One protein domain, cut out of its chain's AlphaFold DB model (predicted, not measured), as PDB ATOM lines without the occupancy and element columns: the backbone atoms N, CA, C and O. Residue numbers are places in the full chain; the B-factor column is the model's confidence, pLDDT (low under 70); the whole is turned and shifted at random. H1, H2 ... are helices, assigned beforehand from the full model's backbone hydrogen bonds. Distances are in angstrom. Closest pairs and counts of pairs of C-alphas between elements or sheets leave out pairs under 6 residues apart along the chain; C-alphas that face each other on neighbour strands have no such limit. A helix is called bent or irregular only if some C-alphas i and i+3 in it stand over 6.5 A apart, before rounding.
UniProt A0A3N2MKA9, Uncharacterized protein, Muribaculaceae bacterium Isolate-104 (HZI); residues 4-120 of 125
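AT A GLANCE: This is residues 4 to 120 of the 125 residues of an uncharacterized protein of Muribaculaceae bacterium Isolate-104 (HZI) (UniProt A0A3N2MKA9). Helices stand side by side in two staggered rows, H2, H4 and H6 in one and H3, H5 and H8 in the other, the chain stepping between rows as it moves along an elongated body. Short H1 sits at one end, and H7 packs on H8 at the other. The printed part has 117 residues with eight named helices, H1 to H8, and no named strand: all helix. It is compact, with a radius of gyration of the C-alphas of 14.1 A, and spans 47 by 28 by 18 A.

IN THESE COORDINATES: The longest helices are H3, residues 30 to 43, 20.1 A; H4, residues 48 to 61, 20.3 A; and H5, residues 66 to 79, 20.0 A. H1 is residues 4 to 9, from C-alpha 4 at (128.305, 209.025, 210.803), and H2 is 16 to 25. H6 is 86 to 94, H7 98 to 108, and H8 110 to 119, ending at C-alpha 119 (93.264, 202.057, 230.343). H3 and H7 are irregular: C-alphas 31 and 34 are 7.9 A apart, C-alphas 100 and 103 8.1 A.

HOW THE PARTS SIT: H4 and H5, the hub, form a hairpin; their closest C-alphas, Ala 54 and Ile 69, are 4.8 A apart. H2, H3, H4 and H5 make an up and down bundle, each running against the one before. H3 touches H5 at Ile 41 and Ala 75, closest C-alphas 6.3 A apart. H4 touches H6, closest C-alphas Arg 55 and Gly 92, 5.7 A. H7 and H8 form a hairpin at a steep tilt of 42 degrees, closest C-alphas Ser 106 and Arg 113, 4.3 A. H1 is close to H2 but not clearly touching, closest C-alphas Leu 9 and Thr 18, 6.5 A. Every O i to N i+4 pair is within hydrogen-bond range in H1, H2, H4, H5, H6 and H8; H3 has 8 of 10, H7 5 of 7.

THE WHOLE: The C-alphas farthest apart, Glu 4 and Glu 100, are 47.2 A apart. The printed part has no cut and no long link. No printed residue is under 70 in pLDDT.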
ATOM      1  N   GLU A   4     127.747 209.021 209.450       93.75
ATOM      2  CA  GLU A   4     128.305 209.025 210.803       93.75
ATOM      3  C   GLU A   4     127.193 208.822 211.833       93.75
ATOM      4  O   GLU A   4     127.293 207.952 212.708       93.75
ATOM      5  N   LEU A   5     126.091 209.553 211.671       94.38
ATOM      6  CA  LEU A   5     124.907 209.426 212.500       94.38
ATOM      7  C   LEU A   5     124.299 208.028 212.393       94.38
ATOM      8  O   LEU A   5     124.033 207.407 213.421       94.38
ATOM      9  N   LYS A   6     124.154 207.476 211.181       92.69
ATOM     10  CA  LYS A   6     123.674 206.094 210.998       92.69
ATOM     11  C   LYS A   6     124.535 205.087 211.756       92.69
ATOM     12  O   LYS A   6     124.001 204.208 212.426       92.69
ATOM     13  N   LYS A   7     125.864 205.217 211.694       93.81
ATOM     14  CA  LYS A   7     126.798 204.331 212.409       93.81
ATOM     15  C   LYS A   7     126.734 204.507 213.928       93.81
ATOM     16  O   LYS A   7     126.993 203.559 214.674       93.81
ATOM     17  N   ARG A   8     126.423 205.712 214.409       94.44
ATOM     18  CA  ARG A   8     126.181 205.960 215.833       94.44
ATOM     19  C   ARG A   8     124.878 205.298 216.276       94.44
ATOM     20  O   ARG A   8     124.900 204.523 217.229       94.44
ATOM     21  N   LEU A   9     123.782 205.556 215.565       94.69
ATOM     22  CA  LEU A   9     122.452 205.043 215.901       94.69
ATOM     23  C   LEU A   9     122.300 203.542 215.635       94.69
ATOM     24  O   LEU A   9     121.464 202.903 216.259       94.69
ATOM     25  N   SER A  10     123.159 202.922 214.821       92.75
ATOM     26  CA  SER A  10     123.191 201.459 214.690       92.75
ATOM     27  C   SER A  10     123.606 200.741 215.978       92.75
ATOM     28  O   SER A  10     123.487 199.521 216.059       92.75
ATOM     29  N   LYS A  11     124.163 201.472 216.953       94.69
ATOM     30  CA  LYS A  11     124.488 200.967 218.294       94.69
ATOM     31  C   LYS A  11     123.371 201.227 219.303       94.69
ATOM     32  O   LYS A  11     123.528 200.857 220.462       94.69
ATOM     33  N   ASP A  12     122.294 201.885 218.884       94.62
ATOM     34  CA  ASP A  12     121.139 202.132 219.729       94.62
ATOM     35  C   ASP A  12     120.389 200.817 219.950       94.62
ATOM     36  O   ASP A  12     119.897 200.201 219.003       94.62
ATOM     37  N   SER A  13     120.374 200.348 221.193       95.06
ATOM     38  CA  SER A  13     119.773 199.065 221.559       95.06
ATOM     39  C   SER A  13     118.370 199.197 222.135       95.06
ATOM     40  O   SER A  13     117.667 198.194 222.214       95.06
ATOM     41  N   ASP A  14     117.984 200.395 222.569       94.62
ATOM     42  CA  ASP A  14     116.756 200.632 223.331       94.62
ATOM     43  C   ASP A  14     116.016 201.918 222.938       94.62
ATOM     44  O   ASP A  14     114.879 202.105 223.357       94.62
ATOM     45  N   GLY A  15     116.601 202.774 222.102       96.44
ATOM     46  CA  GLY A  15     116.008 204.028 221.636       96.44
ATOM     47  C   GLY A  15     116.546 205.257 222.362       96.44
ATOM     48  O   GLY A  15     116.224 206.378 221.956       96.44
ATOM     49  N   LEU A  16     117.377 205.080 223.397       97.19
ATOM     50  CA  LEU A  16     117.928 206.183 224.179       97.19
ATOM     51  C   LEU A  16     118.826 207.080 223.325       97.19
ATOM     52  O   LEU A  16     118.689 208.300 223.378       97.19
ATOM     53  N   LEU A  17     119.712 206.504 222.502       97.69
ATOM     54  CA  LEU A  17     120.641 207.309 221.698       97.69
ATOM     55  C   LEU A  17     119.896 208.166 220.673       97.69
ATOM     56  O   LEU A  17     120.274 209.312 220.426       97.69
ATOM     57  N   THR A  18     118.837 207.616 220.085       97.94
ATOM     58  CA  THR A  18     117.972 208.348 219.160       97.94
ATOM     59  C   THR A  18     117.225 209.464 219.883       97.94
ATOM     60  O   THR A  18     117.180 210.587 219.387       97.94
ATOM     61  N   TYR A  19     116.680 209.184 221.070       97.94
ATOM     62  CA  TYR A  19     115.982 210.184 221.881       97.94
ATOM     63  C   TYR A  19     116.906 211.345 222.261       97.94
ATOM     64  O   TYR A  19     116.564 212.506 222.045       97.94
ATOM     65  N   GLU A  20     118.102 211.042 222.768       97.75
ATOM     66  CA  GLU A  20     119.105 212.051 223.107       97.75
ATOM     67  C   GLU A  20     119.525 212.868 221.886       97.75
ATOM     68  O   GLU A  20     119.746 214.073 221.996       97.75
ATOM     69  N   TYR A  21     119.641 212.237 220.715       97.88
ATOM     70  CA  TYR A  21     119.969 212.957 219.493       97.88
ATOM     71  C   TYR A  21     118.884 213.980 219.143       97.88
ATOM     72  O   TYR A  21     119.218 215.151 218.969       97.88
ATOM     73  N   ILE A  22     117.610 213.563 219.125       97.75
ATOM     74  CA  ILE A  22     116.462 214.453 218.884       97.75
ATOM     75  C   ILE A  22     116.457 215.597 219.901       97.75
ATOM     76  O   ILE A  22     116.412 216.759 219.516       97.75
ATOM     77  N   ALA A  23     116.564 215.289 221.197       97.00
ATOM     78  CA  ALA A  23     116.495 216.297 222.255       97.00
ATOM     79  C   ALA A  23     117.611 217.352 222.157       97.00
ATOM     80  O   ALA A  23     117.387 218.522 222.460       97.00
ATOM     81  N   ASN A  24     118.807 216.958 221.709       97.31
ATOM     82  CA  ASN A  24     119.945 217.868 221.551       97.31
ATOM     83  C   ASN A  24     119.940 218.654 220.227       97.31
ATOM     84  O   ASN A  24     120.699 219.612 220.100       97.31
ATOM     85  N   HIS A  25     119.125 218.254 219.243       97.19
ATOM     86  CA  HIS A  25     119.124 218.823 217.886       97.19
ATOM     87  C   HIS A  25     117.716 219.188 217.395       97.19
ATOM     88  O   HIS A  25     117.489 219.290 216.187       97.19
ATOM     89  N   ILE A  26     116.754 219.370 218.299       95.81
ATOM     90  CA  ILE A  26     115.384 219.742 217.940       95.81
ATOM     91  C   ILE A  26     115.373 221.048 217.124       95.81
ATOM     92  O   ILE A  26     116.085 221.997 217.459       95.81
ATOM     93  N   GLY A  27     114.625 221.081 216.017       94.19
ATOM     94  CA  GLY A  27     114.628 222.191 215.053       94.19
ATOM     95  C   GLY A  27     115.837 222.233 214.104       94.19
ATOM     96  O   GLY A  27     115.875 223.060 213.196       94.19
ATOM     97  N   LEU A  28     116.836 221.363 214.295       96.06
ATOM     98  CA  LEU A  28     118.008 221.219 213.416       96.06
ATOM     99  C   LEU A  28     118.052 219.869 212.687       96.06
ATOM    100  O   LEU A  28     118.857 219.708 211.775       96.06
ATOM    101  N   CYS A  29     117.228 218.905 213.102       95.19
ATOM    102  CA  CYS A  29     117.166 217.551 212.541       95.19
ATOM    103  C   CYS A  29     115.799 217.219 211.920       95.19
ATOM    104  O   CYS A  29     115.481 216.049 211.706       95.19
ATOM    105  N   ASP A  30     114.979 218.235 211.647       95.00
ATOM    106  CA  ASP A  30     113.603 218.063 211.167       95.00
ATOM    107  C   ASP A  30     113.555 217.364 209.797       95.00
ATOM    108  O   ASP A  30     112.653 216.574 209.527       95.00
ATOM    109  N   ASP A  31     114.573 217.579 208.960       96.38
ATOM    110  CA  ASP A  31     114.751 216.945 207.649       96.38
ATOM    111  C   ASP A  31     115.008 215.430 207.726       96.38
ATOM    112  O   ASP A  31     114.797 214.707 206.750       96.38
ATOM    113  N   ILE A  32     115.447 214.942 208.887       97.06
ATOM    114  CA  ILE A  32     115.729 213.530 209.162       97.06
ATOM    115  C   ILE A  32     114.854 212.966 210.291       97.06
ATOM    116  O   ILE A  32     115.125 211.873 210.786       97.06
ATOM    117  N   MET A  33     113.805 213.675 210.715       97.50
ATOM    118  CA  MET A  33     112.999 213.276 211.873       97.50
ATOM    119  C   MET A  33     112.293 211.927 211.669       97.50
ATOM    120  O   MET A  33     112.278 211.092 212.572       97.50
ATOM    121  N   ASP A  34     111.764 211.671 210.470       97.69
ATOM    122  CA  ASP A  34     111.082 210.406 210.147       97.69
ATOM    123  C   ASP A  34     112.031 209.204 210.242       97.69
ATOM    124  O   ASP A  34     111.693 208.149 210.781       97.69
ATOM    125  N   ASP A  35     113.256 209.404 209.766       97.50
ATOM    126  CA  ASP A  35     114.381 208.477 209.822       97.50
ATOM    127  C   ASP A  35     114.745 208.130 211.286       97.50
ATOM    128  O   ASP A  35     114.931 206.959 211.641       97.50
ATOM    129  N   LEU A  36     114.811 209.147 212.154       98.19
ATOM    130  CA  LEU A  36     115.088 208.990 213.585       98.19
ATOM    131  C   LEU A  36     113.959 208.219 214.278       98.19
ATOM    132  O   LEU A  36     114.205 207.250 214.998       98.19
ATOM    133  N   ILE A  37     112.707 208.585 214.018       98.06
ATOM    134  CA  ILE A  37     111.545 207.920 214.616       98.06
ATOM    135  C   ILE A  37     111.450 206.466 214.172       98.06
ATOM    136  O   ILE A  37     111.198 205.595 215.006       98.06
ATOM    137  N   ALA A  38     111.724 206.170 212.901       98.06
ATOM    138  CA  ALA A  38     111.777 204.799 212.411       98.06
ATOM    139  C   ALA A  38     112.821 203.962 213.170       98.06
ATOM    140  O   ALA A  38     112.541 202.815 213.534       98.06
ATOM    141  N   ASN A  39     113.999 204.530 213.463       97.94
ATOM    142  CA  ASN A  39     114.995 203.852 214.289       97.94
ATOM    143  C   ASN A  39     114.475 203.612 215.713       97.94
ATOM    144  O   ASN A  39     114.507 202.476 216.178       97.94
ATOM    145  N   MET A  40     113.928 204.637 216.372       97.88
ATOM    146  CA  MET A  40     113.415 204.523 217.741       97.88
ATOM    147  C   MET A  40     112.304 203.473 217.857       97.88
ATOM    148  O   MET A  40     112.360 202.611 218.730       97.88
ATOM    149  N   ILE A  41     111.336 203.477 216.934       98.31
ATOM    150  CA  ILE A  41     110.264 202.473 216.879       98.31
ATOM    151  C   ILE A  41     110.844 201.067 216.692       98.31
ATOM    152  O   ILE A  41     110.321 200.101 217.251       98.31
ATOM    153  N   LYS A  42     111.923 200.920 215.921       97.81
ATOM    154  CA  LYS A  42     112.570 199.625 215.707       97.81
ATOM    155  C   LYS A  42     113.253 199.100 216.973       97.81
ATOM    156  O   LYS A  42     113.121 197.909 217.252       97.81
ATOM    157  N   VAL A  43     113.985 199.945 217.701       97.56
ATOM    158  CA  VAL A  43     114.878 199.495 218.786       97.56
ATOM    159  C   VAL A  43     114.246 199.552 220.178       97.56
ATOM    160  O   VAL A  43     114.567 198.712 221.014       97.56
ATOM    161  N   ASP A  44     113.297 200.458 220.429       98.06
ATOM    162  CA  ASP A  44     112.613 200.530 221.722       98.06
ATOM    163  C   ASP A  44     111.630 199.367 221.861       98.06
ATOM    164  O   ASP A  44     110.513 199.399 221.346       98.06
ATOM    165  N   ALA A  45     112.038 198.301 222.540       96.38
ATOM    166  CA  ALA A  45     111.183 197.142 222.770       96.38
ATOM    167  C   ALA A  45     110.089 197.402 223.822       96.38
ATOM    168  O   ALA A  45     109.063 196.723 223.810       96.38
ATOM    169  N   SER A  46     110.311 198.359 224.725       96.38
ATOM    170  CA  SER A  46     109.469 198.598 225.903       96.38
ATOM    171  C   SER A  46     108.323 199.576 225.650       96.38
ATOM    172  O   SER A  46     107.293 199.502 226.312       96.38
ATOM    173  N   GLY A  47     108.502 200.496 224.702       97.44
ATOM    174  CA  GLY A  47     107.594 201.619 224.487       97.44
ATOM    175  C   GLY A  47     107.965 202.877 225.284       97.44
ATOM    176  O   GLY A  47     107.328 203.915 225.107       97.44
ATOM    177  N   GLN A  48     108.977 202.809 226.156       97.69
ATOM    178  CA  GLN A  48     109.379 203.899 227.044       97.69
ATOM    179  C   GLN A  48     109.820 205.153 226.285       97.69
ATOM    180  O   GLN A  48     109.382 206.267 226.600       97.69
ATOM    181  N   PHE A  49     110.726 204.992 225.324       98.38
ATOM    182  CA  PHE A  49     111.331 206.108 224.609       98.38
ATOM    183  C   PHE A  49     110.405 206.629 223.526       98.38
ATOM    184  O   PHE A  49     110.303 207.843 223.390       98.38
ATOM    185  N   VAL A  50     109.635 205.768 222.855       98.50
ATOM    186  CA  VAL A  50     108.607 206.253 221.920       98.50
ATOM    187  C   VAL A  50     107.512 207.053 222.640       98.50
ATOM    188  O   VAL A  50     107.137 208.124 222.167       98.50
ATOM    189  N   ALA A  51     107.067 206.632 223.832       98.50
ATOM    190  CA  ALA A  51     106.109 207.403 224.634       98.50
ATOM    191  C   ALA A  51     106.709 208.723 225.155       98.50
ATOM    192  O   ALA A  51     106.030 209.749 225.228       98.50
ATOM    193  N   SER A  52     107.990 208.717 225.526       98.19
ATOM    194  CA  SER A  52     108.684 209.923 225.997       98.19
ATOM    195  C   SER A  52     108.937 210.914 224.861       98.19
ATOM    196  O   SER A  52     108.674 212.102 225.031       98.19
ATOM    197  N   ALA A  53     109.352 210.434 223.689       98.50
ATOM    198  CA  ALA A  53     109.535 211.241 222.488       98.50
ATOM    199  C   ALA A  53     108.215 211.864 222.018       98.50
ATOM    200  O   ALA A  53     108.195 213.048 221.701       98.50
ATOM    201  N   ALA A  54     107.106 211.113 222.038       98.69
ATOM    202  CA  ALA A  54     105.793 211.648 221.674       98.69
ATOM    203  C   ALA A  54     105.410 212.856 222.543       98.69
ATOM    204  O   ALA A  54     105.061 213.911 222.017       98.69
ATOM    205  N   ARG A  55     105.528 212.722 223.872       98.56
ATOM    206  CA  ARG A  55     105.254 213.822 224.812       98.56
ATOM    207  C   ARG A  55     106.214 214.990 224.626       98.56
ATOM    208  O   ARG A  55     105.788 216.137 224.681       98.56
ATOM    209  N   TYR A  56     107.496 214.698 224.405       98.31
ATOM    210  CA  TYR A  56     108.506 215.721 224.168       98.31
ATOM    211  C   TYR A  56     108.173 216.554 222.926       98.31
ATOM    212  O   TYR A  56     108.047 217.768 223.034       98.31
ATOM    213  N   LEU A  57     107.939 215.915 221.775       98.31
ATOM    214  CA  LEU A  57     107.603 216.614 220.532       98.31
ATOM    215  C   LEU A  57     106.292 217.398 220.648       98.31
ATOM    216  O   LEU A  57     106.227 218.537 220.192       98.31
ATOM    217  N   ALA A  58     105.278 216.835 221.313       98.12
ATOM    218  CA  ALA A  58     104.015 217.532 221.554       98.12
ATOM    219  C   ALA A  58     104.186 218.796 222.413       98.12
ATOM    220  O   ALA A  58     103.509 219.793 222.167       98.12
ATOM    221  N   ALA A  59     105.097 218.768 223.392       97.50
ATOM    222  CA  ALA A  59     105.410 219.923 224.230       97.50
ATOM    223  C   ALA A  59     106.227 221.003 223.498       97.50
ATOM    224  O   ALA A  59     106.153 222.170 223.878       97.50
ATOM    225  N   ILE A  60     107.003 220.625 222.475       97.25
ATOM    226  CA  ILE A  60     107.745 221.573 221.632       97.25
ATOM    227  C   ILE A  60     106.807 222.239 220.623       97.25
ATOM    228  O   ILE A  60     106.679 223.460 220.629       97.25
ATOM    229  N   ASP A  61     106.166 221.445 219.760       97.44
ATOM    230  CA  ASP A  61     105.193 221.918 218.772       97.44
ATOM    231  C   ASP A  61     104.335 220.743 218.270       97.44
ATOM    232  O   ASP A  61     104.719 219.974 217.383       97.44
ATOM    233  N   SER A  62     103.138 220.600 218.836       96.50
ATOM    234  CA  SER A  62     102.217 219.516 218.486       96.50
ATOM    235  C   SER A  62     101.705 219.573 217.045       96.50
ATOM    236  O   SER A  62     101.293 218.543 216.513       96.50
ATOM    237  N   SER A  63     101.732 220.746 216.405       97.06
ATOM    238  CA  SER A  63     101.264 220.915 215.028       97.06
ATOM    239  C   SER A  63     102.365 220.588 214.027       97.06
ATOM    240  O   SER A  63     102.113 219.871 213.059       97.06
ATOM    241  N   ALA A  64     103.589 221.062 214.275       96.81
ATOM    242  CA  ALA A  64     104.728 220.812 213.395       96.81
ATOM    243  C   ALA A  64     105.102 219.323 213.335       96.81
ATOM    244  O   ALA A  64     105.405 218.812 212.258       96.81
ATOM    245  N   TYR A  65     105.018 218.614 214.466       97.94
ATOM    246  CA  TYR A  65     105.407 217.203 214.567       97.94
ATOM    247  C   TYR A  65     104.219 216.229 214.583       97.94
ATOM    248  O   TYR A  65     104.359 215.086 215.022       97.94
ATOM    249  N   ALA A  66     103.026 216.644 214.144       97.75
ATOM    250  CA  ALA A  66     101.820 215.817 214.250       97.75
ATOM    251  C   ALA A  66     101.962 214.396 213.639       97.75
ATOM    252  O   ALA A  66     101.582 213.426 214.309       97.75
ATOM    253  N   PRO A  67     102.546 214.204 212.432       97.81
ATOM    254  CA  PRO A  67     102.754 212.865 211.862       97.81
ATOM    255  C   PRO A  67     103.680 211.979 212.710       97.81
ATOM    256  O   PRO A  67     103.444 210.779 212.893       97.81
ATOM    257  N   GLN A  68     104.725 212.592 213.255       98.44
ATOM    258  CA  GLN A  68     105.745 211.960 214.077       98.44
ATOM    259  C   GLN A  68     105.184 211.534 215.432       98.44
ATOM    260  O   GLN A  68     105.320 210.375 215.830       98.44
ATOM    261  N   ILE A  69     104.483 212.449 216.104       98.69
ATOM    262  CA  ILE A  69     103.796 212.205 217.375       98.69
ATOM    263  C   ILE A  69     102.795 211.060 217.212       98.69
ATOM    264  O   ILE A  69     102.816 210.116 218.000       98.69
ATOM    265  N   SER A  70     101.970 211.086 216.160       98.44
ATOM    266  CA  SER A  70     100.994 210.023 215.889       98.44
ATOM    267  C   SER A  70     101.655 208.647 215.727       98.44
ATOM    268  O   SER A  70     101.198 207.661 216.312       98.44
ATOM    269  N   SER A  71     102.776 208.581 215.002       98.56
ATOM    270  CA  SER A  71     103.531 207.338 214.790       98.56
ATOM    271  C   SER A  71     104.155 206.804 216.085       98.56
ATOM    272  O   SER A  71     104.109 205.603 216.360       98.56
ATOM    273  N   LEU A  72     104.701 207.696 216.914       98.75
ATOM    274  CA  LEU A  72     105.282 207.350 218.210       98.75
ATOM    275  C   LEU A  72     104.218 206.859 219.199       98.75
ATOM    276  O   LEU A  72     104.445 205.867 219.893       98.75
ATOM    277  N   ILE A  73     103.041 207.492 219.226       98.69
ATOM    278  CA  ILE A  73     101.916 207.047 220.058       98.69
ATOM    279  C   ILE A  73     101.446 205.655 219.625       98.69
ATOM    280  O   ILE A  73     101.279 204.777 220.473       98.69
ATOM    281  N   ALA A  74     101.280 205.422 218.320       98.56
ATOM    282  CA  ALA A  74     100.900 204.111 217.801       98.56
ATOM    283  C   ALA A  74     101.899 203.022 218.229       98.56
ATOM    284  O   ALA A  74     101.490 201.963 218.708       98.56
ATOM    285  N   ALA A  75     103.202 203.308 218.140       98.56
ATOM    286  CA  ALA A  75     104.242 202.397 218.604       98.56
ATOM    287  C   ALA A  75     104.195 202.173 220.124       98.56
ATOM    288  O   ALA A  75     104.324 201.032 220.572       98.56
ATOM    289  N   ALA A  76     103.976 203.224 220.920       98.50
ATOM    290  CA  ALA A  76     103.842 203.119 222.371       98.50
ATOM    291  C   ALA A  76     102.674 202.202 222.762       98.50
ATOM    292  O   ALA A  76     102.850 201.319 223.595       98.50
ATOM    293  N   ILE A  77     101.515 202.342 222.105       97.94
ATOM    294  CA  ILE A  77     100.353 201.461 222.303       97.94
ATOM    295  C   ILE A  77     100.732 199.995 222.063       97.94
ATOM    296  O   ILE A  77     100.355 199.118 222.838       97.94
ATOM    297  N   ASP A  78     101.477 199.698 221.003       97.50
ATOM    298  CA  ASP A  78     101.795 198.312 220.645       97.50
ATOM    299  C   ASP A  78     102.865 197.686 221.558       97.50
ATOM    300  O   ASP A  78     102.836 196.476 221.809       97.50
ATOM    301  N   LYS A  79     103.786 198.503 222.075       97.56
ATOM    302  CA  LYS A  79     104.950 198.062 222.860       97.56
ATOM    303  C   LYS A  79     104.701 198.053 224.367       97.56
ATOM    304  O   LYS A  79     105.132 197.118 225.041       97.56
ATOM    305  N   ASP A  80     103.950 199.021 224.887       96.81
ATOM    306  CA  ASP A  80     103.642 199.139 226.312       96.81
ATOM    307  C   ASP A  80     102.507 198.190 226.729       96.81
ATOM    308  O   ASP A  80     101.364 198.579 226.983       96.81
ATOM    309  N   ARG A  81     102.821 196.892 226.770       92.19
ATOM    310  CA  ARG A  81     101.859 195.821 227.092       92.19
ATOM    311  C   ARG A  81     101.339 195.873 228.524       92.19
ATOM    312  O   ARG A  81     100.262 195.356 228.793       92.19
ATOM    313  N   GLU A  82     102.118 196.452 229.428       94.00
ATOM    314  CA  GLU A  82     101.782 196.561 230.848       94.00
ATOM    315  C   GLU A  82     101.173 197.923 231.204       94.00
ATOM    316  O   GLU A  82     100.886 198.173 232.372       94.00
ATOM    317  N   HIS A  83     100.958 198.791 230.208       95.38
ATOM    318  CA  HIS A  83     100.400 200.133 230.374       95.38
ATOM    319  C   HIS A  83     101.193 200.989 231.380       95.38
ATOM    320  O   HIS A  83     100.613 201.767 232.137       95.38
ATOM    321  N   ARG A  84     102.523 200.838 231.412       97.31
ATOM    322  CA  ARG A  84     103.413 201.580 232.316       97.31
ATOM    323  C   ARG A  84     103.566 203.047 231.917       97.31
ATOM    324  O   ARG A  84     103.801 203.885 232.778       97.31
ATOM    325  N   TYR A  85     103.452 203.345 230.629       98.12
ATOM    326  CA  TYR A  85     103.703 204.656 230.031       98.12
ATOM    327  C   TYR A  85     102.439 205.265 229.415       98.12
ATOM    328  O   TYR A  85     102.338 206.487 229.320       98.12
ATOM    329  N   LEU A  86     101.456 204.441 229.025       97.62
ATOM    330  CA  LEU A  86     100.189 204.913 228.452       97.62
ATOM    331  C   LEU A  86      99.418 205.927 229.328       97.62
ATOM    332  O   LEU A  86      98.912 206.888 228.745       97.62
ATOM    333  N   PRO A  87      99.323 205.787 230.671       97.12
ATOM    334  CA  PRO A  87      98.625 206.761 231.519       97.12
ATOM    335  C   PRO A  87      99.234 208.167 231.462       97.12
ATOM    336  O   PRO A  87      98.514 209.154 231.331       97.12
ATOM    337  N   ASP A  88     100.563 208.260 231.499       97.56
ATOM    338  CA  ASP A  88     101.259 209.544 231.403       97.56
ATOM    339  C   ASP A  88     101.244 210.084 229.969       97.56
ATOM    340  O   ASP A  88     101.200 211.297 229.755       97.56
ATOM    341  N   LEU A  89     101.280 209.192 228.974       98.25
ATOM    342  CA  LEU A  89     101.206 209.552 227.564       98.25
ATOM    343  C   LEU A  89      99.872 210.223 227.232       98.25
ATOM    344  O   LEU A  89      99.876 211.315 226.673       98.25
ATOM    345  N   ILE A  90      98.739 209.614 227.599       98.06
ATOM    346  CA  ILE A  90      97.420 210.172 227.267       98.06
ATOM    347  C   ILE A  90      97.206 211.546 227.919       98.06
ATOM    348  O   ILE A  90      96.761 212.476 227.249       98.06
ATOM    349  N   ALA A  91      97.618 211.716 229.178       97.38
ATOM    350  CA  ALA A  91      97.532 213.004 229.863       97.38
ATOM    351  C   ALA A  91      98.480 214.053 229.256       97.38
ATOM    352  O   ALA A  91      98.136 215.230 229.181       97.38
ATOM    353  N   GLY A  92      99.665 213.634 228.801       97.06
ATOM    354  CA  GLY A  92     100.649 214.523 228.182       97.06
ATOM    355  C   GLY A  92     100.270 215.010 226.782       97.06
ATOM    356  O   GLY A  92     100.715 216.081 226.386       97.06
ATOM    357  N   ILE A  93      99.462 214.247 226.040       98.12
ATOM    358  CA  ILE A  93      99.047 214.601 224.673       98.12
ATOM    359  C   ILE A  93      97.690 215.315 224.656       98.12
ATOM    360  O   ILE A  93      97.541 216.311 223.953       98.12
ATOM    361  N   TRP A  94      96.709 214.843 225.433       97.50
ATOM    362  CA  TRP A  94      95.333 215.367 225.404       97.50
ATOM    363  C   TRP A  94      94.930 216.160 226.655       97.50
ATOM    364  O   TRP A  94      93.776 216.563 226.776       97.50
ATOM    365  N   GLY A  95      95.875 216.425 227.562       96.12
ATOM    366  CA  GLY A  95      95.642 217.175 228.798       96.12
ATOM    367  C   GLY A  95      95.181 216.292 229.958       96.12
ATOM    368  O   GLY A  95      94.686 215.188 229.766       96.12
ATOM    369  N   ALA A  96      95.345 216.767 231.194       95.12
ATOM    370  CA  ALA A  96      94.987 216.004 232.396       95.12
ATOM    371  C   ALA A  96      93.467 215.779 232.548       95.12
ATOM    372  O   ALA A  96      93.045 214.830 233.205       95.12
ATOM    373  N   ASP A  97      92.653 216.631 231.921       95.88
ATOM    374  CA  ASP A  97      91.190 216.584 231.878       95.88
ATOM    375  C   ASP A  97      90.645 215.702 230.738       95.88
ATOM    376  O   ASP A  97      89.441 215.694 230.483       95.88
ATOM    377  N   TYR A  98      91.500 214.924 230.059       96.38
ATOM    378  CA  TYR A  98      91.110 214.113 228.899       96.38
ATOM    379  C   TYR A  98      89.898 213.206 229.154       96.38
ATOM    380  O   TYR A  98      89.108 212.939 228.248       96.38
ATOM    381  N   ALA A  99      89.745 212.719 230.389       95.19
ATOM    382  CA  ALA A  99      88.669 211.815 230.768       95.19
ATOM    383  C   ALA A  99      87.286 212.480 230.671       95.19
ATOM    384  O   ALA A  99      86.318 211.806 230.326       95.19
ATOM    385  N   GLU A 100      87.193 213.792 230.910       96.19
ATOM    386  CA  GLU A 100      85.941 214.558 230.803       96.19
ATOM    387  C   GLU A 100      85.481 214.700 229.346       96.19
ATOM    388  O   GLU A 100      84.289 214.807 229.068       96.19
ATOM    389  N   LYS A 101      86.432 214.648 228.407       96.12
ATOM    390  CA  LYS A 101      86.213 214.797 226.961       96.12
ATOM    391  C   LYS A 101      86.358 213.473 226.210       96.12
ATOM    392  O   LYS A 101      86.463 213.466 224.984       96.12
ATOM    393  N   ALA A 102      86.361 212.341 226.917       96.06
ATOM    394  CA  ALA A 102      86.732 211.050 226.345       96.06
ATOM    395  C   ALA A 102      85.855 210.629 225.156       96.06
ATOM    396  O   ALA A 102      86.363 210.033 224.208       96.06
ATOM    397  N   GLU A 103      84.560 210.951 225.172       95.06
ATOM    398  CA  GLU A 103      83.653 210.637 224.062       95.06
ATOM    399  C   GLU A 103      83.954 211.461 222.805       95.06
ATOM    400  O   GLU A 103      83.964 210.918 221.700       95.06
ATOM    401  N   GLU A 104      84.222 212.756 222.963       96.62
ATOM    402  CA  GLU A 104      84.592 213.640 221.857       96.62
ATOM    403  C   GLU A 104      85.946 213.226 221.271       96.62
ATOM    404  O   GLU A 104      86.059 212.964 220.071       96.62
ATOM    405  N   LEU A 105      86.952 213.075 222.134       96.88
ATOM    406  CA  LEU A 105      88.312 212.713 221.746       96.88
ATOM    407  C   LEU A 105      88.374 211.323 221.096       96.88
ATOM    408  O   LEU A 105      89.057 211.153 220.090       96.88
ATOM    409  N   SER A 106      87.604 210.344 221.587       96.69
ATOM    410  CA  SER A 106      87.558 208.998 220.987       96.69
ATOM    411  C   SER A 106      86.945 208.978 219.589       96.69
ATOM    412  O   SER A 106      87.242 208.073 218.808       96.69
ATOM    413  N   LYS A 107      86.077 209.943 219.262       96.12
ATOM    414  CA  LYS A 107      85.514 210.094 217.913       96.12
ATOM    415  C   LYS A 107      86.480 210.820 216.976       96.12
ATOM    416  O   LYS A 107      86.484 210.524 215.784       96.12
ATOM    417  N   ALA A 108      87.260 211.760 217.505       96.31
ATOM    418  CA  ALA A 108      88.164 212.600 216.726       96.31
ATOM    419  C   ALA A 108      89.532 211.949 216.453       96.31
ATOM    420  O   ALA A 108      90.122 212.211 215.408       96.31
ATOM    421  N   ASP A 109      90.031 211.108 217.364       97.06
ATOM    422  CA  ASP A 109      91.401 210.595 217.326       97.06
ATOM    423  C   ASP A 109      91.464 209.086 217.628       97.06
ATOM    424  O   ASP A 109      91.071 208.602 218.696       97.06
ATOM    425  N   ASP A 110      91.986 208.319 216.666       97.19
ATOM    426  CA  ASP A 110      92.115 206.866 216.788       97.19
ATOM    427  C   ASP A 110      93.113 206.441 217.874       97.19
ATOM    428  O   ASP A 110      92.859 205.489 218.618       97.19
ATOM    429  N   ASN A 111      94.232 207.153 218.002       97.94
ATOM    430  CA  ASN A 111      95.248 206.858 219.005       97.94
ATOM    431  C   ASN A 111      94.716 207.136 220.410       97.94
ATOM    432  O   ASN A 111      94.909 206.302 221.300       97.94
ATOM    433  N   PHE A 112      93.981 208.239 220.595       98.31
ATOM    434  CA  PHE A 112      93.285 208.505 221.853       98.31
ATOM    435  C   PHE A 112      92.358 207.344 222.211       98.31
ATOM    436  O   PHE A 112      92.486 206.742 223.278       98.31
ATOM    437  N   ARG A 113      91.463 206.977 221.285       97.50
ATOM    438  CA  ARG A 113      90.492 205.894 221.469       97.50
ATOM    439  C   ARG A 113      91.172 204.577 221.846       97.50
ATOM    440  O   ARG A 113      90.704 203.867 222.736       97.50
ATOM    441  N   ARG A 114      92.280 204.235 221.179       97.00
ATOM    442  CA  ARG A 114      93.059 203.014 221.441       97.00
ATOM    443  C   ARG A 114      93.685 203.017 222.835       97.00
ATOM    444  O   ARG A 114      93.598 201.993 223.516       97.00
ATOM    445  N   ILE A 115      94.284 204.127 223.272       97.38
ATOM    446  CA  ILE A 115      94.841 204.226 224.631       97.38
ATOM    447  C   ILE A 115      93.719 204.173 225.664       97.38
ATOM    448  O   ILE A 115      93.780 203.374 226.598       97.38
ATOM    449  N   TYR A 116      92.667 204.966 225.467       96.81
ATOM    450  CA  TYR A 116      91.562 205.073 226.411       96.81
ATOM    451  C   TYR A 116      90.900 203.711 226.670       96.81
ATOM    452  O   TYR A 116      90.700 203.333 227.822       96.81
ATOM    453  N   LYS A 117      90.660 202.904 225.624       94.88
ATOM    454  CA  LYS A 117      90.120 201.536 225.768       94.88
ATOM    455  C   LYS A 117      91.029 200.589 226.545       94.88
ATOM    456  O   LYS A 117      90.532 199.715 227.248       94.88
ATOM    457  N   ARG A 118      92.349 200.742 226.427       94.38
ATOM    458  CA  ARG A 118      93.318 199.921 227.167       94.38
ATOM    459  C   ARG A 118      93.375 200.278 228.645       94.38
ATOM    460  O   ARG A 118      93.487 199.381 229.477       94.38
ATOM    461  N   LEU A 119      93.276 201.567 228.964       94.50
ATOM    462  CA  LEU A 119      93.264 202.057 230.343       94.50
ATOM    463  C   LEU A 119      91.902 201.847 231.023       94.50
ATOM    464  O   LEU A 119      91.844 201.643 232.235       94.50
ATOM    465  N   HIS A 120      90.815 201.836 230.247       93.19
ATOM    466  CA  HIS A 120      89.440 201.707 230.734       93.19
ATOM    467  C   HIS A 120      88.662 200.604 229.985       93.19
ATOM    468  O   HIS A 120      87.703 200.901 229.271       93.19
TER     469      HIS A 120